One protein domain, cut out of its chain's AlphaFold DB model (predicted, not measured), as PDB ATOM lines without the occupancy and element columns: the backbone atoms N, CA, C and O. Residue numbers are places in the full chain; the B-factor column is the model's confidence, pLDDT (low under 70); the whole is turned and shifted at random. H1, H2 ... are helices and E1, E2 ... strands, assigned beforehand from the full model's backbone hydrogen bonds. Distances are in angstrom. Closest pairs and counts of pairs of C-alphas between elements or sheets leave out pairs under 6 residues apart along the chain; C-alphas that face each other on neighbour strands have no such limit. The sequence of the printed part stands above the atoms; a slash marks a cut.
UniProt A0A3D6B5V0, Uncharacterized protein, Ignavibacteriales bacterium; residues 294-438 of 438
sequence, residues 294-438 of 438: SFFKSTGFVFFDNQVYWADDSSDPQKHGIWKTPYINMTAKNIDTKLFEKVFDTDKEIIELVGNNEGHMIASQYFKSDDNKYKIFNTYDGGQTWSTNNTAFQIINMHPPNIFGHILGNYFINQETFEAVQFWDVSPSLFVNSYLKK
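AT A GLANCE: This is residues 294 to 438 of the 438 residues of an uncharacterized protein of Ignavibacteriales bacterium (UniProt A0A3D6B5V0). Three small antiparallel sheets stand in a row like the blades of a partly opened fan: their first strands E1, E5 and E9 come near one another in turn, while their last strands E4, E8 and E11 spread away. The sheets are only partly face to face, and the short helices H1 and H2 sit at the two far ends of the row. The printed part has 145 residues, with named elements in the order E1 E2 E3 H1 E4 E5 E6 E7 E8 E9 E10 E11 H2; the class is mostly strand, though under half of the residues are in named elements. The whole is compact, with a radius of gyration of the C-alphas of 15.3 A, and spans 48 by 32 by 21 A.

HOW THE PARTS SIT: E1, residues 298 to 304, E2, 307 to 312, E3, 321 to 326, and E4, 341 to 345, make a strongly twisted sheet in that order. N 302 and O 309 of the hairpin E1 and E2 are 2.9 A apart, within hydrogen-bond range, as are N 310 and O 323 between E2 and E3, 3.0 A, and N 324 and O 341 between E3 and E4, 2.8 A. H1, residues 327 to 331, only grazes this sheet with residues 327 to 330. E5, residues 350 to 355, E6, 361 to 365, E7, 374 to 379, and E8, 387 to 391, make the next sheet, with N 354 and O 362 at 2.9 A, N 363 and O 377 at 2.8 A, and N 376 and O 389 at 2.9 A. The closest C-alphas of E1 and E5 are those of Gly 300 and Leu 353, 4.3 A apart. E9, residues 394 to 398, E10, 410 to 413, and E11, 420 to 423, make the last sheet, with N 411 and O 397 at 3.0 A and N 412 and O 421 at 3.0 A. The closest C-alphas of E6 and E9 are those of Ser 364 and Ile 395, 6.0 A apart. The sheets form a stack of sheets, face to face in turn; E1 to E3, E5 to E8 and E9 to E11 are meanders, each strand the antiparallel neighbour of the one before. H2, residues 431 to 435, is not on any of these sheets. The O i to N i+4 pair is within hydrogen-bond range in H1; H2 has 0 of 1, and 0 of 2 O i to N i+3 pairs.

IN THESE COORDINATES: E1 begins at C-alpha 298, (58.707, -16.419, 93.227), and is 17.2 A long; E3 is 17.4 A and E7 17.3 A. H2 ends at C-alpha 435, (75.919, -29.611, 114.429).

THE WHOLE: The C-alphas farthest apart, those of Lys 333 and Lys 438, are 50.8 A apart. The printed part has no cut, and its one long link is E9 to E10. Residues 392 to 438 have pLDDT under 70.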
ATOM      1  N   SER A 294      51.682 -10.788  94.300       95.25
ATOM      2  CA  SER A 294      51.213 -11.878  93.442       95.25
ATOM      3  C   SER A 294      52.057 -13.148  93.600       95.25
ATOM      4  O   SER A 294      53.214 -13.080  93.993       95.25
ATOM      5  N   PHE A 295      51.510 -14.293  93.170       95.62
ATOM      6  CA  PHE A 295      52.233 -15.575  93.075       95.62
ATOM      7  C   PHE A 295      53.475 -15.532  92.175       95.62
ATOM      8  O   PHE A 295      54.282 -16.456  92.165       95.62
ATOM      9  N   PHE A 296      53.593 -14.492  91.348       95.44
ATOM     10  CA  PHE A 296      54.659 -14.382  90.364       95.44
ATOM     11  C   PHE A 296      55.936 -13.797  90.970       95.44
ATOM     12  O   PHE A 296      56.996 -13.931  90.359       95.44
ATOM     13  N   LYS A 297      55.872 -13.230  92.188       95.12
ATOM     14  CA  LYS A 297      57.065 -12.994  93.009       95.12
ATOM     15  C   LYS A 297      57.478 -14.330  93.632       95.12
ATOM     16  O   LYS A 297      56.934 -14.771  94.638       95.12
ATOM     17  N   SER A 298      58.393 -15.013  92.960       94.12
ATOM     18  CA  SER A 298      58.707 -16.419  93.227       94.12
ATOM     19  C   SER A 298      60.149 -16.736  92.861       94.12
ATOM     20  O   SER A 298      60.830 -15.933  92.219       94.12
ATOM     21  N   THR A 299      60.592 -17.925  93.240       92.19
ATOM     22  CA  THR A 299      61.947 -18.420  92.989       92.19
ATOM     23  C   THR A 299      61.972 -19.951  92.947       92.19
ATOM     24  O   THR A 299      61.052 -20.610  93.441       92.19
ATOM     25  N   GLY A 300      63.009 -20.516  92.330       91.88
ATOM     26  CA  GLY A 300      63.351 -21.932  92.442       91.88
ATOM     27  C   GLY A 300      62.335 -22.907  91.849       91.88
ATOM     28  O   GLY A 300      61.840 -23.778  92.560       91.88
ATOM     29  N   PHE A 301      62.007 -22.794  90.560       95.56
ATOM     30  CA  PHE A 301      61.158 -23.804  89.920       95.56
ATOM     31  C   PHE A 301      61.777 -25.207  89.966       95.56
ATOM     32  O   PHE A 301      62.889 -25.431  89.482       95.56
ATOM     33  N   VAL A 302      61.002 -26.170  90.474       95.50
ATOM     34  CA  VAL A 302      61.326 -27.602  90.463       95.50
ATOM     35  C   VAL A 302      60.281 -28.354  89.644       95.50
ATOM     36  O   VAL A 302      59.086 -28.297  89.928       95.50
ATOM     37  N   PHE A 303      60.741 -29.074  88.622       95.19
ATOM     38  CA  PHE A 303      59.905 -29.859  87.714       95.19
ATOM     39  C   PHE A 303      59.918 -31.326  88.145       95.19
ATOM     40  O   PHE A 303      60.931 -32.009  87.986       95.19
ATOM     41  N   PHE A 304      58.803 -31.815  88.685       95.56
ATOM     42  CA  PHE A 304      58.686 -33.184  89.184       95.56
ATOM     43  C   PHE A 304      57.275 -33.733  88.946       95.56
ATOM     44  O   PHE A 304      56.298 -33.035  89.182       95.56
ATOM     45  N   ASP A 305      57.170 -34.971  88.456       95.25
ATOM     46  CA  ASP A 305      55.898 -35.693  88.259       95.25
ATOM     47  C   ASP A 305      54.786 -34.885  87.546       95.25
ATOM     48  O   ASP A 305      53.647 -34.783  87.999       95.25
ATOM     49  N   ASN A 306      55.120 -34.247  86.415       95.94
ATOM     50  CA  ASN A 306      54.223 -33.351  85.661       95.94
ATOM     51  C   ASN A 306      53.667 -32.157  86.468       95.94
ATOM     52  O   ASN A 306      52.703 -31.516  86.038       95.94
ATOM     53  N   GLN A 307      54.272 -31.830  87.607       97.62
ATOM     54  CA  GLN A 307      53.988 -30.662  88.435       97.62
ATOM     55  C   GLN A 307      55.190 -29.716  88.456       97.62
ATOM     56  O   GLN A 307      56.349 -30.132  88.414       97.62
ATOM     57  N   VAL A 308      54.916 -28.422  88.558       97.69
ATOM     58  CA  VAL A 308      55.939 -27.407  88.814       97.69
ATOM     59  C   VAL A 308      55.745 -26.895  90.220       97.69
ATOM     60  O   VAL A 308      54.659 -26.414  90.533       97.69
ATOM     61  N   TYR A 309      56.785 -27.005  91.037       98.00
ATOM     62  CA  TYR A 309      56.841 -26.477  92.395       98.00
ATOM     63  C   TYR A 309      57.631 -25.175  92.404       98.00
ATOM     64  O   TYR A 309      58.573 -25.028  91.625       98.00
ATOM     65  N   TRP A 310      57.279 -24.249  93.290       97.19
ATOM     66  CA  TRP A 310      58.044 -23.024  93.501       97.19
ATOM     67  C   TRP A 310      57.960 -22.545  94.944       97.19
ATOM     68  O   TRP A 310      56.981 -22.806  95.650       97.19
ATOM     69  N   ALA A 311      58.994 -21.819  95.357       95.19
ATOM     70  CA  ALA A 311      58.978 -21.029  96.574       95.19
ATOM     71  C   ALA A 311      58.293 -19.684  96.305       95.19
ATOM     72  O   ALA A 311      58.614 -18.995  95.328       95.19
ATOM     73  N   ASP A 312      57.337 -19.329  97.161       94.44
ATOM     74  CA  ASP A 312      56.691 -18.023  97.135       94.44
ATOM     75  C   ASP A 312      57.519 -17.020  97.946       94.44
ATOM     76  O   ASP A 312      57.736 -17.176  99.153       94.44
ATOM     77  N   ASP A 313      57.983 -15.993  97.241       92.25
ATOM     78  CA  ASP A 313      58.720 -14.859  97.793       92.25
ATOM     79  C   ASP A 313      57.807 -13.618  97.829       92.25
ATOM     80  O   ASP A 313      58.269 -12.484  97.918       92.25
ATOM     81  N   SER A 314      56.489 -13.776  97.685       93.12
ATOM     82  CA  SER A 314      55.589 -12.627  97.648       93.12
ATOM     83  C   SER A 314      55.529 -11.930  99.006       93.12
ATOM     84  O   SER A 314      55.676 -12.545 100.051       93.12
ATOM     85  N   SER A 315      55.262 -10.625  99.002       91.94
ATOM     86  CA  SER A 315      55.017  -9.860 100.229       91.94
ATOM     87  C   SER A 315      53.615 -10.090 100.806       91.94
ATOM     88  O   SER A 315      53.208  -9.351 101.702       91.94
ATOM     89  N   ASP A 316      52.844 -11.039 100.260       94.19
ATOM     90  CA  ASP A 316      51.546 -11.435 100.796       94.19
ATOM     91  C   ASP A 316      51.725 -12.600 101.777       94.19
ATOM     92  O   ASP A 316      51.942 -13.735 101.341       94.19
ATOM     93  N   PRO A 317      51.527 -12.384 103.092       93.12
ATOM     94  CA  PRO A 317      51.673 -13.444 104.083       93.12
ATOM     95  C   PRO A 317      50.764 -14.649 103.842       93.12
ATOM     96  O   PRO A 317      51.081 -15.752 104.275       93.12
ATOM     97  N   GLN A 318      49.640 -14.478 103.138       95.19
ATOM     98  CA  GLN A 318      48.753 -15.597 102.811       95.19
ATOM     99  C   GLN A 318      49.340 -16.526 101.747       95.19
ATOM    100  O   GLN A 318      48.872 -17.657 101.594       95.19
ATOM    101  N   LYS A 319      50.350 -16.072 101.003       95.19
ATOM    102  CA  LYS A 319      50.999 -16.835  99.938       95.19
ATOM    103  C   LYS A 319      52.329 -17.449 100.346       95.19
ATOM    104  O   LYS A 319      52.739 -18.387  99.677       95.19
ATOM    105  N   HIS A 320      52.926 -17.039 101.461       94.81
ATOM    106  CA  HIS A 320      54.166 -17.632 101.958       94.81
ATOM    107  C   HIS A 320      54.091 -19.166 101.998       94.81
ATOM    108  O   HIS A 320      53.076 -19.745 102.412       94.81
ATOM    109  N   GLY A 321      55.153 -19.812 101.524       95.19
ATOM    110  CA  GLY A 321      55.264 -21.261 101.487       95.19
ATOM    111  C   GLY A 321      55.684 -21.799 100.126       95.19
ATOM    112  O   GLY A 321      56.323 -21.118  99.323       95.19
ATOM    113  N   ILE A 322      55.330 -23.058  99.888       97.44
ATOM    114  CA  ILE A 322      55.656 -23.787  98.664       97.44
ATOM    115  C   ILE A 322      54.357 -24.157  97.980       97.44
ATOM    116  O   ILE A 322      53.439 -24.720  98.586       97.44
ATOM    117  N   TRP A 323      54.301 -23.840  96.698       98.06
ATOM    118  CA  TRP A 323      53.150 -24.085  95.851       98.06
ATOM    119  C   TRP A 323      53.518 -25.042  94.737       98.06
ATOM    120  O   TRP A 323      54.691 -25.183  94.389       98.06
ATOM    121  N   LYS A 324      52.501 -25.675  94.162       98.19
ATOM    122  CA  LYS A 324      52.627 -26.411  92.912       98.19
ATOM    123  C   LYS A 324      51.459 -26.149  91.974       98.19
ATOM    124  O   LYS A 324      50.382 -25.712  92.385       98.19
ATOM    125  N   THR A 325      51.667 -26.465  90.705       98.56
ATOM    126  CA  THR A 325      50.611 -26.513  89.696       98.56
ATOM    127  C   THR A 325      50.959 -27.530  88.607       98.56
ATOM    128  O   THR A 325      52.148 -27.747  88.346       98.56
ATOM    129  N   PRO A 326      49.972 -28.135  87.920       98.25
ATOM    130  CA  PRO A 326      50.257 -29.008  86.789       98.25
ATOM    131  C   PRO A 326      51.046 -28.273  85.704       98.25
ATOM    132  O   PRO A 326      50.715 -27.147  85.335       98.25
ATOM    133  N   TYR A 327      52.042 -28.924  85.111       97.56
ATOM    134  CA  TYR A 327      52.876 -28.327  84.064       97.56
ATOM    135  C   TYR A 327      52.076 -27.835  82.850       97.56
ATOM    136  O   TYR A 327      52.385 -26.808  82.243       97.56
ATOM    137  N   ILE A 328      50.978 -28.521  82.528       97.38
ATOM    138  CA  ILE A 328      50.069 -28.086  81.467       97.38
ATOM    139  C   ILE A 328      49.476 -26.692  81.739       97.38
ATOM    140  O   ILE A 328      49.248 -25.942  80.794       97.38
ATOM    141  N   ASN A 329      49.295 -26.304  83.009       98.00
ATOM    142  CA  ASN A 329      48.865 -24.958  83.385       98.00
ATOM    143  C   ASN A 329      49.952 -23.919  83.066       98.00
ATOM    144  O   ASN A 329      49.654 -22.871  82.506       98.00
ATOM    145  N   MET A 330      51.221 -24.240  83.340       95.00
ATOM    146  CA  MET A 330      52.368 -23.367  83.054       95.00
ATOM    147  C   MET A 330      52.537 -23.099  81.556       95.00
ATOM    148  O   MET A 330      52.848 -21.983  81.146       95.00
ATOM    149  N   THR A 331      52.321 -24.116  80.722       93.62
ATOM    150  CA  THR A 331      52.457 -23.995  79.258       93.62
ATOM    151  C   THR A 331      51.220 -23.417  78.571       93.62
ATOM    152  O   THR A 331      51.297 -23.051  77.394       93.62
ATOM    153  N   ALA A 332      50.102 -23.277  79.287       94.06
ATOM    154  CA  ALA A 332      48.874 -22.723  78.744       94.06
ATOM    155  C   ALA A 332      49.067 -21.280  78.245       94.06
ATOM    156  O   ALA A 332      50.008 -20.567  78.605       94.06
ATOM    157  N   LYS A 333      48.134 -20.831  77.395       90.56
ATOM    158  CA  LYS A 333      48.108 -19.439  76.924       90.56
ATOM    159  C   LYS A 333      47.895 -18.454  78.078       90.56
ATOM    160  O   LYS A 333      48.453 -17.368  78.051       90.56
ATOM    161  N   ASN A 334      47.077 -18.842  79.054       92.38
ATOM    162  CA  ASN A 334      46.849 -18.100  80.285       92.38
ATOM    163  C   ASN A 334      46.999 -19.077  81.449       92.38
ATOM    164  O   ASN A 334      46.376 -20.138  81.422       92.38
ATOM    165  N   ILE A 335      47.781 -18.697  82.454       96.12
ATOM    166  CA  ILE A 335      47.936 -19.472  83.684       96.12
ATOM    167  C   ILE A 335      46.686 -19.281  84.550       96.12
ATOM    168  O   ILE A 335      46.311 -18.149  84.865       96.12
ATOM    169  N   ASP A 336      46.042 -20.381  84.939       97.38
ATOM    170  CA  ASP A 336      44.922 -20.366  85.880       97.38
ATOM    171  C   ASP A 336      45.449 -20.508  87.312       97.38
ATOM    172  O   ASP A 336      45.886 -21.581  87.735       97.38
ATOM    173  N   THR A 337      45.393 -19.417  88.074       96.81
ATOM    174  CA  THR A 337      45.841 -19.389  89.473       96.81
ATOM    175  C   THR A 337      44.941 -20.200  90.404       96.81
ATOM    176  O   THR A 337      45.346 -20.508  91.521       96.81
ATOM    177  N   LYS A 338      43.740 -20.612  89.970       97.38
ATOM    178  CA  LYS A 338      42.880 -21.528  90.744       97.38
ATOM    179  C   LYS A 338      43.428 -22.952  90.793       97.38
ATOM    180  O   LYS A 338      42.989 -23.733  91.630       97.38
ATOM    181  N   LEU A 339      44.353 -23.288  89.894       98.25
ATOM    182  CA  LEU A 339      45.058 -24.570  89.872       98.25
ATOM    183  C   LEU A 339      46.349 -24.542  90.700       98.25
ATOM    184  O   LEU A 339      47.151 -25.471  90.605       98.25
ATOM    185  N   PHE A 340      46.595 -23.466  91.448       98.31
ATOM    186  CA  PHE A 340      47.718 -23.395  92.371       98.31
ATOM    187  C   PHE A 340      47.325 -24.069  93.681       98.31
ATOM    188  O   PHE A 340      46.327 -23.712  94.308       98.31
ATOM    189  N   GLU A 341      48.123 -25.043  94.095       98.06
ATOM    190  CA  GLU A 341      47.948 -25.778  95.343       98.06
ATOM    191  C   GLU A 341      49.111 -25.450  96.273       98.06
ATOM    192  O   GLU A 341      50.269 -25.691  95.929       98.06
ATOM    193  N   LYS A 342      48.813 -24.908  97.458       97.62
ATOM    194  CA  LYS A 342      49.820 -24.742  98.504       97.62
ATOM    195  C   LYS A 342      50.087 -26.108  99.127       97.62
ATOM    196  O   LYS A 342      49.185 -26.692  99.722       97.62
ATOM    197  N   VAL A 343      51.314 -26.601  98.997       97.06
ATOM    198  CA  VAL A 343      51.735 -27.897  99.562       97.06
ATOM    199  C   VAL A 343      52.451 -27.755 100.894       97.06
ATOM    200  O   VAL A 343      52.550 -28.718 101.649       97.06
ATOM    201  N   PHE A 344      52.943 -26.556 101.194       96.56
ATOM    202  CA  PHE A 344      53.611 -26.266 102.448       96.56
ATOM    203  C   PHE A 344      53.428 -24.798 102.815       96.56
ATOM    204  O   PHE A 344      53.526 -23.936 101.947       96.56
ATOM    205  N   ASP A 345      53.149 -24.522 104.085       95.25
ATOM    206  CA  ASP A 345      52.858 -23.182 104.601       95.25
ATOM    207  C   ASP A 345      53.981 -22.709 105.526       95.25
ATOM    208  O   ASP A 345      54.510 -23.494 106.321       95.25
ATOM    209  N   THR A 346      54.346 -21.432 105.425       92.94
ATOM    210  CA  THR A 346      55.406 -20.820 106.238       92.94
ATOM    211  C   THR A 346      54.987 -19.455 106.761       92.94
ATOM    212  O   THR A 346      54.167 -18.762 106.170       92.94
ATOM    213  N   ASP A 347      55.585 -19.038 107.879       89.75
ATOM    214  CA  ASP A 347      55.315 -17.733 108.487       89.75
ATOM    215  C   ASP A 347      56.072 -16.574 107.812       89.75
ATOM    216  O   ASP A 347      55.700 -15.412 107.987       89.75
ATOM    217  N   LYS A 348      57.100 -16.870 107.004       90.75
ATOM    218  CA  LYS A 348      57.893 -15.902 106.221       90.75
ATOM    219  C   LYS A 348      58.113 -16.376 104.784       90.75
ATOM    220  O   LYS A 348      57.909 -17.556 104.486       90.75
ATOM    221  N   GLU A 349      58.587 -15.460 103.944       88.94
ATOM    222  CA  GLU A 349      58.986 -15.703 102.558       88.94
ATOM    223  C   GLU A 349      60.096 -16.763 102.439       88.94
ATOM    224  O   GLU A 349      61.004 -16.864 103.282       88.94
ATOM    225  N   ILE A 350      60.042 -17.524 101.345       89.44
ATOM    226  CA  ILE A 350      61.066 -18.494 100.950       89.44
ATOM    227  C   ILE A 350      61.781 -17.939  99.716       89.44
ATOM    228  O   ILE A 350      61.137 -17.642  98.713       89.44
ATOM    229  N   ILE A 351      63.110 -17.817  99.769       82.38
ATOM    230  CA  ILE A 351      63.901 -17.201  98.681       82.38
ATOM    231  C   ILE A 351      64.602 -18.203  97.765       82.38
ATOM    232  O   ILE A 351      65.150 -17.823  96.728       82.38
ATOM    233  N   GLU A 352      64.570 -19.483  98.116       85.56
ATOM    234  CA  GLU A 352      65.205 -20.525  97.326       85.56
ATOM    235  C   GLU A 352      64.458 -21.847  97.490       85.56
ATOM    236  O   GLU A 352      64.112 -22.249  98.603       85.56
ATOM    237  N   LEU A 353      64.230 -22.520  96.365       91.31
ATOM    238  CA  LEU A 353      63.779 -23.902  96.291       91.31
ATOM    239  C   LEU A 353      64.639 -24.608  95.243       91.31
ATOM    240  O   LEU A 353      64.749 -24.162  94.102       91.31
ATOM    241  N   VAL A 354      65.243 -25.719  95.637       87.81
ATOM    242  CA  VAL A 354      66.003 -26.594  94.743       87.81
ATOM    243  C   VAL A 354      65.518 -28.021  94.914       87.81
ATOM    244  O   VAL A 354      65.070 -28.421  95.987       87.81
ATOM    245  N   GLY A 355      65.609 -28.812  93.854       88.75
ATOM    246  CA  GLY A 355      65.171 -30.197  93.885       88.75
ATOM    247  C   GLY A 355      65.805 -31.031  92.790       88.75
ATOM    248  O   GLY A 355      66.549 -30.519  91.951       88.75
ATOM    249  N   ASN A 356      65.520 -32.327  92.821       85.12
ATOM    250  CA  ASN A 356      66.021 -33.292  91.852       85.12
ATOM    251  C   ASN A 356      64.880 -34.064  91.166       85.12
ATOM    252  O   ASN A 356      63.697 -33.877  91.446       85.12
ATOM    253  N   ASN A 357      65.261 -34.957  90.258       85.12
ATOM    254  CA  ASN A 357      64.351 -35.814  89.502       85.12
ATOM    255  C   ASN A 357      63.718 -36.951  90.333       85.12
ATOM    256  O   ASN A 357      62.787 -37.584  89.847       85.12
ATOM    257  N   GLU A 358      64.195 -37.195  91.554       86.00
ATOM    258  CA  GLU A 358      63.653 -38.196  92.488       86.00
ATOM    259  C   GLU A 358      62.573 -37.603  93.415       86.00
ATOM    260  O   GLU A 358      61.993 -38.307  94.236       86.00
ATOM    261  N   GLY A 359      62.280 -36.301  93.293       88.06
ATOM    262  CA  GLY A 359      61.264 -35.624  94.105       88.06
ATOM    263  C   GLY A 359      61.773 -35.163  95.469       88.06
ATOM    264  O   GLY A 359      60.978 -34.757  96.323       88.06
ATOM    265  N   HIS A 360      63.089 -35.193  95.678       89.25
ATOM    266  CA  HIS A 360      63.712 -34.570  96.836       89.25
ATOM    267  C   HIS A 360      63.818 -33.071  96.586       89.25
ATOM    268  O   HIS A 360      64.323 -32.648  95.542       89.25
ATOM    269  N   MET A 361      63.345 -32.266  97.534       91.12
ATOM    270  CA  MET A 361      63.389 -30.809  97.426       91.12
ATOM    271  C   MET A 361      63.733 -30.177  98.761       91.12
ATOM    272  O   MET A 361      63.405 -30.712  99.822       91.12
ATOM    273  N   ILE A 362      64.392 -29.031  98.681       88.56
ATOM    274  CA  ILE A 362      64.897 -28.277  99.817       88.56
ATOM    275  C   ILE A 362      64.573 -26.816  99.573       88.56
ATOM    276  O   ILE A 362      64.833 -26.297  98.488       88.56
ATOM    277  N   ALA A 363      64.039 -26.162 100.593       89.56
ATOM    278  CA  ALA A 363      63.732 -24.746 100.588       89.56
ATOM    279  C   ALA A 363      64.345 -24.044 101.801       89.56
ATOM    280  O   ALA A 363      64.442 -24.632 102.885       89.56
ATOM    281  N   SER A 364      64.717 -22.778 101.629       84.69
ATOM    282  CA  SER A 364      65.277 -21.948 102.695       84.69
ATOM    283  C   SER A 364      64.474 -20.674 102.932       84.69
ATOM    284  O   SER A 364      64.056 -19.962 102.015       84.69
ATOM    285  N   GLN A 365      64.277 -20.374 104.211       83.88
ATOM    286  CA  GLN A 365      63.643 -19.138 104.638       83.88
ATOM    287  C   GLN A 365      64.647 -17.983 104.633       83.88
ATOM    288  O   GLN A 365      65.771 -18.128 105.124       83.88
ATOM    289  N   TYR A 366      64.225 -16.815 104.144       78.12
ATOM    290  CA  TYR A 366      65.100 -15.641 104.114       78.12
ATOM    291  C   TYR A 366      65.191 -14.937 105.459       78.12
ATOM    292  O   TYR A 366      66.281 -14.641 105.936       78.12
ATOM    293  N   PHE A 367      64.048 -14.647 106.072       83.06
ATOM    294  CA  PHE A 367      63.987 -13.941 107.347       83.06
ATOM    295  C   PHE A 367      63.861 -14.920 108.505       83.06
ATOM    296  O   PHE A 367      63.415 -16.048 108.321       83.06
ATOM    297  N   LYS A 368      64.212 -14.492 109.720       83.44
ATOM    298  CA  LYS A 368      63.924 -15.294 110.913       83.44
ATOM    299  C   LYS A 368      62.407 -15.424 111.094       83.44
ATOM    300  O   LYS A 368      61.671 -14.457 110.887       83.44
ATOM    301  N   SER A 369      61.950 -16.610 111.476       83.81
ATOM    302  CA  SER A 369      60.570 -16.850 111.902       83.81
ATOM    303  C   SER A 369      60.256 -16.119 113.202       83.81
ATOM    304  O   SER A 369      61.145 -15.564 113.855       83.81
ATOM    305  N   ASP A 370      58.990 -16.136 113.601       85.06
ATOM    306  CA  ASP A 370      58.527 -15.439 114.809       85.06
ATOM    307  C   ASP A 370      59.186 -15.957 116.108       85.06
ATOM    308  O   ASP A 370      59.241 -15.246 117.110       85.06
ATOM    309  N   ASP A 371      59.764 -17.163 116.088       87.19
ATOM    310  CA  ASP A 371      60.589 -17.727 117.167       87.19
ATOM    311  C   ASP A 371      62.085 -17.347 117.081       87.19
ATOM    312  O   ASP A 371      62.913 -17.912 117.799       87.19
ATOM    313  N   ASN A 372      62.428 -16.372 116.231       86.00
ATOM    314  CA  ASN A 372      63.769 -15.827 116.011       86.00
ATOM    315  C   ASN A 372      64.793 -16.859 115.496       86.00
ATOM    316  O   ASN A 372      65.979 -16.789 115.829       86.00
ATOM    317  N   LYS A 373      64.349 -17.820 114.677       83.75
ATOM    318  CA  LYS A 373      65.205 -18.842 114.050       83.75
ATOM    319  C   LYS A 373      65.117 -18.791 112.533       83.75
ATOM    320  O   LYS A 373      64.114 -18.359 111.980       83.75
ATOM    321  N   TYR A 374      66.159 -19.248 111.852       82.12
ATOM    322  CA  TYR A 374      66.063 -19.564 110.429       82.12
ATOM    323  C   TYR A 374      65.588 -21.008 110.268       82.12
ATOM    324  O   TYR A 374      65.804 -21.842 111.154       82.12
ATOM    325  N   LYS A 375      64.939 -21.310 109.143       85.81
ATOM    326  CA  LYS A 375      64.369 -22.632 108.874       85.81
ATOM    327  C   LYS A 375      64.780 -23.142 107.496       85.81
ATOM    328  O   LYS A 375      64.836 -22.382 106.531       85.81
ATOM    329  N   ILE A 376      65.038 -24.445 107.441       86.69
ATOM    330  CA  ILE A 376      65.131 -25.239 106.214       86.69
ATOM    331  C   ILE A 376      63.916 -26.147 106.161       86.69
ATOM    332  O   ILE A 376      63.571 -26.786 107.161       86.69
ATOM    333  N   PHE A 377      63.343 -26.272 104.977       89.62
ATOM    334  CA  PHE A 377      62.255 -27.191 104.693       89.62
ATOM    335  C   PHE A 377      62.738 -28.245 103.709       89.62
ATOM    336  O   PHE A 377      63.398 -27.907 102.733       89.62
ATOM    337  N   ASN A 378      62.439 -29.516 103.965       90.12
ATOM    338  CA  ASN A 378      62.851 -30.608 103.082       90.12
ATOM    339  C   ASN A 378      61.703 -31.583 102.870       90.12
ATOM    340  O   ASN A 378      61.023 -31.952 103.831       90.12
ATOM    341  N   THR A 379      61.574 -32.063 101.644       91.12
ATOM    342  CA  THR A 379      60.723 -33.191 101.265       91.12
ATOM    343  C   THR A 379      61.584 -34.282 100.644       91.12
ATOM    344  O   THR A 379      62.527 -33.990  99.906       91.12
ATOM    345  N   TYR A 380      61.211 -35.535 100.906       89.19
ATOM    346  CA  TYR A 380      61.828 -36.719 100.305       89.19
ATOM    347  C   TYR A 380      60.834 -37.572  99.499       89.19
ATOM    348  O   TYR A 380      61.189 -38.640  99.020       89.19
ATOM    349  N   ASP A 381      59.582 -37.131  99.367       90.81
ATOM    350  CA  ASP A 381      58.487 -37.924  98.795       90.81
ATOM    351  C   ASP A 381      57.696 -37.167  97.714       90.81
ATOM    352  O   ASP A 381      56.503 -37.406  97.504       90.81
ATOM    353  N   GLY A 382      58.358 -36.236  97.017       90.88
ATOM    354  CA  GLY A 382      57.725 -35.433  95.970       90.88
ATOM    355  C   GLY A 382      56.826 -34.314  96.501       90.88
ATOM    356  O   GLY A 382      55.930 -33.851  95.799       90.88
ATOM    357  N   GLY A 383      57.033 -33.876  97.743       92.88
ATOM    358  CA  GLY A 383      56.292 -32.781  98.363       92.88
ATOM    359  C   GLY A 383      54.965 -33.220  98.973       92.88
ATOM    360  O   GLY A 383      54.095 -32.369  99.162       92.88
ATOM    361  N   GLN A 384      54.794 -34.516  99.259       92.50
ATOM    362  CA  GLN A 384      53.638 -35.027 100.003       92.50
ATOM    363  C   GLN A 384      53.788 -34.728 101.494       92.50
ATOM    364  O   GLN A 384      52.810 -34.372 102.154       92.50
ATOM    365  N   THR A 385      55.009 -34.838 102.018       93.56
ATOM    366  CA  THR A 385      55.344 -34.459 103.386       93.56
ATOM    367  C   THR A 385      56.572 -33.561 103.427       93.56
ATOM    368  O   THR A 385      57.522 -33.700 102.659       93.56
ATOM    369  N   TRP A 386      56.545 -32.609 104.357       92.94
ATOM    370  CA  TRP A 386      57.616 -31.642 104.552       92.94
ATOM    371  C   TRP A 386      58.117 -31.698 105.987       92.94
ATOM    372  O   TRP A 386      57.344 -31.745 106.946       92.94
ATOM    373  N   SER A 387      59.435 -31.678 106.125       89.38
ATOM    374  CA  SER A 387      60.145 -31.610 107.395       89.38
ATOM    375  C   SER A 387      60.755 -30.225 107.577       89.38
ATOM    376  O   SER A 387      61.326 -29.670 106.639       89.38
ATOM    377  N   THR A 388      60.671 -29.689 108.793       89.62
ATOM    378  CA  THR A 388      61.245 -28.386 109.153       89.62
ATOM    379  C   THR A 388      62.420 -28.586 110.092       89.62
ATOM    380  O   THR A 388      62.279 -29.216 111.140       89.62
ATOM    381  N   ASN A 389      63.562 -27.996 109.752       84.38
ATOM    382  CA  ASN A 389      64.745 -27.962 110.602       84.38
ATOM    383  C   ASN A 389      65.106 -26.515 110.925       84.38
ATOM    384  O   ASN A 389      65.223 -25.682 110.028       84.38
ATOM    385  N   ASN A 390      65.309 -26.227 112.208       83.31
ATOM    386  CA  ASN A 390      65.803 -24.927 112.641       83.31
ATOM    387  C   ASN A 390      67.313 -24.836 112.409       83.31
ATOM    388  O   ASN A 390      68.042 -25.799 112.640       83.31
ATOM    389  N   THR A 391      67.781 -23.657 112.027       71.81
ATOM    390  CA  THR A 391      69.197 -23.328 111.879       71.81
ATOM    391  C   THR A 391      69.477 -21.954 112.487       71.81
ATOM    392  O   THR A 391      68.612 -21.076 112.533       71.81
ATOM    393  N   ALA A 392      70.695 -21.778 112.999       69.38
ATOM    394  CA  ALA A 392      71.173 -20.497 113.513       69.38
ATOM    395  C   ALA A 392      71.509 -19.500 112.390       69.38
ATOM    396  O   ALA A 392      71.657 -18.306 112.646       69.38
ATOM    397  N   PHE A 393      71.608 -19.979 111.150       66.81
ATOM    398  CA  PHE A 393      72.128 -19.224 110.017       66.81
ATOM    399  C   PHE A 393      71.092 -19.067 108.911       66.81
ATOM    400  O   PHE A 393      70.328 -19.998 108.637       66.81
ATOM    401  N   GLN A 394      71.128 -17.911 108.250       68.56
ATOM    402  CA  GLN A 394      70.406 -17.687 107.006       68.56
ATOM    403  C   GLN A 394      71.050 -18.537 105.913       68.56
ATOM    404  O   GLN A 394      72.265 -18.732 105.907       68.56
ATOM    405  N   ILE A 395      70.257 -19.029 104.971       66.75
ATOM    406  CA  ILE A 395      70.768 -19.784 103.828       66.75
ATOM    407  C   ILE A 395      70.411 -19.001 102.591       66.75
ATOM    408  O   ILE A 395      69.241 -18.694 102.380       66.75
ATOM    409  N   ILE A 396      71.430 -18.655 101.817       59.66
ATOM    410  CA  ILE A 396      71.244 -17.836 100.620       59.66
ATOM    411  C   ILE A 396      71.793 -18.492  99.353       59.66
ATOM    412  O   ILE A 396      71.912 -17.805  98.351       59.66
ATOM    413  N   ASN A 397      72.181 -19.770  99.425       63.94
ATOM    414  CA  ASN A 397      72.562 -20.603  98.286       63.94
ATOM    415  C   ASN A 397      72.536 -22.086  98.688       63.94
ATOM    416  O   ASN A 397      73.260 -22.500  99.608       63.94
ATOM    417  N   MET A 398      71.766 -22.895  97.970       68.56
ATOM    418  CA  MET A 398      71.659 -24.335  98.182       68.56
ATOM    419  C   MET A 398      71.974 -25.092  96.902       68.56
ATOM    420  O   MET A 398      71.517 -24.745  95.816       68.56
ATOM    421  N   HIS A 399      72.736 -26.177  97.025       67.81
ATOM    422  CA  HIS A 399      72.861 -27.114  95.919       67.81
ATOM    423  C   HIS A 399      71.648 -28.053  95.874       67.81
ATOM    424  O   HIS A 399      71.143 -28.450  96.928       67.81
ATOM    425  N   PRO A 400      71.207 -28.473  94.671       66.12
ATOM    426  CA  PRO A 400      70.196 -29.514  94.549       66.12
ATOM    427  C   PRO A 400      70.585 -30.783  95.326       66.12
ATOM    428  O   PRO A 400      71.767 -31.156  95.339       66.12
ATOM    429  N   PRO A 401      69.616 -31.480  95.946       65.06
ATOM    430  CA  PRO A 401      69.880 -32.753  96.603       65.06
ATOM    431  C   PRO A 401      70.367 -33.800  95.594       65.06
ATOM    432  O   PRO A 401      69.885 -33.868  94.460       65.06
ATOM    433  N   ASN A 402      71.293 -34.668  96.006       64.56
ATOM    434  CA  ASN A 402      71.700 -35.806  95.182       64.56
ATOM    435  C   ASN A 402      70.575 -36.844  95.054       64.56
ATOM    436  O   ASN A 402      69.529 -36.734  95.693       64.56
ATOM    437  N   ILE A 403      70.806 -37.889  94.257       60.53
ATOM    438  CA  ILE A 403      69.830 -38.968  94.016       60.53
ATOM    439  C   ILE A 403      69.356 -39.683  95.295       60.53
ATOM    440  O   ILE A 403      68.303 -40.302  95.299       60.53
ATOM    441  N   PHE A 404      70.098 -39.578  96.398       62.16
ATOM    442  CA  PHE A 404      69.736 -40.157  97.695       62.16
ATOM    443  C   PHE A 404      69.027 -39.160  98.622       62.16
ATOM    444  O   PHE A 404      68.681 -39.507  99.744       62.16
ATOM    445  N   GLY A 405      68.831 -37.918  98.174       56.47
ATOM    446  CA  GLY A 405      68.210 -36.849  98.963       56.47
ATOM    447  C   GLY A 405      69.181 -36.115  99.863       56.47
ATOM    448  O   GLY A 405      68.777 -35.204 100.578       56.47
ATOM    449  N   HIS A 406      70.463 -36.463  99.815       62.78
ATOM    450  CA  HIS A 406      71.460 -35.792 100.624       62.78
ATOM    451  C   HIS A 406      71.866 -34.468  99.990       62.78
ATOM    452  O   HIS A 406      72.001 -34.337  98.768       62.78
ATOM    453  N   ILE A 407      72.103 -33.493 100.856       57.47
ATOM    454  CA  ILE A 407      72.569 -32.172 100.469       57.47
ATOM    455  C   ILE A 407      74.075 -32.253 100.248       57.47
ATOM    456  O   ILE A 407      74.842 -32.421 101.194       57.47
ATOM    457  N   LEU A 408      74.512 -32.124  98.997       51.03
ATOM    458  CA  LEU A 408      75.937 -32.188  98.670       51.03
ATOM    459  C   LEU A 408      76.711 -30.963  99.176       51.03
ATOM    460  O   LEU A 408      77.914 -31.053  99.376       51.03
ATOM    461  N   GLY A 409      76.036 -29.838  99.416       51.34
ATOM    462  CA  GLY A 409      76.647 -28.599  99.881       51.34
ATOM    463  C   GLY A 409      75.586 -27.535 100.147       51.34
ATOM    464  O   GLY A 409      74.742 -27.299  99.290       51.34
ATOM    465  N   ASN A 410      75.631 -26.875 101.300       50.28
ATOM    466  CA  ASN A 410      74.826 -25.677 101.573       50.28
ATOM    467  C   ASN A 410      75.730 -24.536 102.026       50.28
ATOM    468  O   ASN A 410      76.648 -24.778 102.813       50.28
ATOM    469  N   TYR A 411      75.442 -23.315 101.575       50.34
ATOM    470  CA  TYR A 411      76.094 -22.104 102.061       50.34
ATOM    471  C   TYR A 411      75.201 -21.419 103.095       50.34
ATOM    472  O   TYR A 411      74.114 -20.922 102.790       50.34
ATOM    473  N   PHE A 412      75.665 -21.404 104.335       51.56
ATOM    474  CA  PHE A 412      75.022 -20.697 105.433       51.56
ATOM    475  C   PHE A 412      75.734 -19.371 105.609       51.56
ATOM    476  O   PHE A 412      76.953 -19.381 105.667       51.56
ATOM    477  N   ILE A 413      75.013 -18.260 105.732       43.16
ATOM    478  CA  ILE A 413      75.580 -16.973 106.140       43.16
ATOM    479  C   ILE A 413      74.924 -16.539 107.440       43.16
ATOM    480  O   ILE A 413      73.701 -16.446 107.561       43.16
ATOM    481  N   ASN A 414      75.748 -16.203 108.420       42.41
ATOM    482  CA  ASN A 414      75.316 -15.385 109.533       42.41
ATOM    483  C   ASN A 414      75.312 -13.911 109.099       42.41
ATOM    484  O   ASN A 414      76.370 -13.345 108.883       42.41
ATOM    485  N   GLN A 415      74.162 -13.249 108.975       39.12
ATOM    486  CA  GLN A 415      74.127 -11.816 108.619       39.12
ATOM    487  C   GLN A 415      74.660 -10.896 109.733       39.12
ATOM    488  O   GLN A 415      75.026  -9.755 109.467       39.12
ATOM    489  N   GLU A 416      74.697 -11.365 110.983       38.38
ATOM    490  CA  GLU A 416      75.192 -10.578 112.118       38.38
ATOM    491  C   GLU A 416      76.724 -10.635 112.212       38.38
ATOM    492  O   GLU A 416      77.350  -9.644 112.583       38.38
ATOM    493  N   THR A 417      77.332 -11.768 111.841       41.59
ATOM    494  CA  THR A 417      78.791 -11.977 111.923       41.59
ATOM    495  C   THR A 417      79.491 -12.088 110.564       41.59
ATOM    496  O   THR A 417      80.716 -12.047 110.513       41.59
ATOM    497  N   PHE A 418      78.740 -12.210 109.465       42.22
ATOM    498  CA  PHE A 418      79.201 -12.591 108.117       42.22
ATOM    499  C   PHE A 418      79.987 -13.909 108.057       42.22
ATOM    500  O   PHE A 418      80.636 -14.201 107.054       42.22
ATOM    501  N   GLU A 419      79.915 -14.729 109.107       37.44
ATOM    502  CA  GLU A 419      80.507 -16.062 109.118       37.44
ATOM    503  C   GLU A 419      79.702 -16.983 108.211       37.44
ATOM    504  O   GLU A 419      78.468 -17.026 108.299       37.44
ATOM    505  N   ALA A 420      80.405 -17.737 107.367       41.94
ATOM    506  CA  ALA A 420      79.791 -18.804 106.614       41.94
ATOM    507  C   ALA A 420      80.017 -20.160 107.280       41.94
ATOM    508  O   ALA A 420      81.051 -20.405 107.899       41.94
ATOM    509  N   VAL A 421      79.026 -21.041 107.178       42.03
ATOM    510  CA  VAL A 421      79.139 -22.463 107.535       42.03
ATOM    511  C   VAL A 421      78.823 -23.262 106.280       42.03
ATOM    512  O   VAL A 421      78.007 -22.832 105.469       42.03
ATOM    513  N   GLN A 422      79.484 -24.401 106.085       47.03
ATOM    514  CA  GLN A 422      79.187 -25.305 104.982       47.03
ATOM    515  C   GLN A 422      78.854 -26.698 105.513       47.03
ATOM    516  O   GLN A 422      79.632 -27.275 106.272       47.03
ATOM    517  N   PHE A 423      77.715 -27.259 105.096       45.78
ATOM    518  CA  PHE A 423      77.404 -28.668 105.352       45.78
ATOM    519  C   PHE A 423      77.587 -29.488 104.087       45.78
ATOM    520  O   PHE A 423      77.062 -29.131 103.037       45.78
ATOM    521  N   TRP A 424      78.302 -30.597 104.239       44.03
ATOM    522  CA  TRP A 424      78.458 -31.650 103.251       44.03
ATOM    523  C   TRP A 424      77.754 -32.898 103.769       44.03
ATOM    524  O   TRP A 424      78.048 -33.342 104.883       44.03
ATOM    525  N   ASP A 425      76.868 -33.490 102.976       40.44
ATOM    526  CA  ASP A 425      76.391 -34.849 103.210       40.44
ATOM    527  C   ASP A 425      76.692 -35.720 101.987       40.44
ATOM    528  O   ASP A 425      75.991 -35.710 100.975       40.44
ATOM    529  N   VAL A 426      77.794 -36.464 102.081       35.56
ATOM    530  CA  VAL A 426      78.234 -37.428 101.061       35.56
ATOM    531  C   VAL A 426      77.734 -38.860 101.368       35.56
ATOM    532  O   VAL A 426      78.097 -39.784 100.650       35.56
ATOM    533  N   SER A 427      76.834 -39.036 102.359       30.38
ATOM    534  CA  SER A 427      76.209 -40.295 102.846       30.38
ATOM    535  C   SER A 427      77.080 -41.258 103.696       30.38
ATOM    536  O   SER A 427      78.285 -41.342 103.471       30.38
ATOM    537  N   PRO A 428      76.501 -42.073 104.621       37.00
ATOM    538  CA  PRO A 428      75.260 -41.869 105.358       37.00
ATOM    539  C   PRO A 428      75.535 -41.134 106.687       37.00
ATOM    540  O   PRO A 428      76.376 -41.531 107.493       37.00
ATOM    541  N   SER A 429      74.749 -40.091 106.956       33.38
ATOM    542  CA  SER A 429      74.260 -39.752 108.302       33.38
ATOM    543  C   SER A 429      75.285 -39.575 109.435       33.38
ATOM    544  O   SER A 429      75.140 -40.189 110.495       33.38
ATOM    545  N   LEU A 430      76.272 -38.690 109.295       31.73
ATOM    546  CA  LEU A 430      77.079 -38.281 110.459       31.73
ATOM    547  C   LEU A 430      77.216 -36.768 110.630       31.73
ATOM    548  O   LEU A 430      77.209 -36.298 111.764       31.73
ATOM    549  N   PHE A 431      77.264 -35.994 109.544       33.56
ATOM    550  CA  PHE A 431      77.617 -34.574 109.640       33.56
ATOM    551  C   PHE A 431      76.459 -33.683 110.129       33.56
ATOM    552  O   PHE A 431      76.647 -32.835 111.005       33.56
ATOM    553  N   VAL A 432      75.235 -33.927 109.648       33.41
ATOM    554  CA  VAL A 432      74.061 -33.082 109.950       33.41
ATOM    555  C   VAL A 432      73.604 -33.215 111.413       33.41
ATOM    556  O   VAL A 432      73.253 -32.229 112.060       33.41
ATOM    557  N   ASN A 433      73.680 -34.417 111.994       30.23
ATOM    558  CA  ASN A 433      73.157 -34.673 113.343       30.23
ATOM    559  C   ASN A 433      74.028 -34.108 114.481       30.23
ATOM    560  O   ASN A 433      73.523 -33.912 115.589       30.23
ATOM    561  N   SER A 434      75.320 -33.859 114.246       33.47
ATOM    562  CA  SER A 434      76.229 -33.358 115.287       33.47
ATOM    563  C   SER A 434      76.238 -31.836 115.439       33.47
ATOM    564  O   SER A 434      76.551 -31.360 116.529       33.47
ATOM    565  N   TYR A 435      75.888 -31.080 114.391       33.50
ATOM    566  CA  TYR A 435      75.919 -29.611 114.429       33.50
ATOM    567  C   TYR A 435      74.555 -28.989 114.749       33.50
ATOM    568  O   TYR A 435      74.508 -28.006 115.470       33.50
ATOM    569  N   LEU A 436      73.441 -29.612 114.335       31.98
ATOM    570  CA  LEU A 436      72.084 -29.158 114.695       31.98
ATOM    571  C   LEU A 436      71.709 -29.404 116.175       31.98
ATOM    572  O   LEU A 436      70.623 -29.030 116.611       31.98
ATOM    573  N   LYS A 437      72.582 -30.068 116.949       28.67
ATOM    574  CA  LYS A 437      72.405 -30.347 118.388       28.67
ATOM    575  C   LYS A 437      73.232 -29.440 119.310       28.67
ATOM    576  O   LYS A 437      73.227 -29.668 120.522       28.67
ATOM    577  N   LYS A 438      73.940 -28.452 118.770       28.94
ATOM    578  CA  LYS A 438      74.561 -27.364 119.534       28.94
ATOM    579  C   LYS A 438      73.940 -26.048 119.108       28.94
ATOM    580  O   LYS A 438      73.863 -25.170 119.991       28.94
TER     581      LYS A 438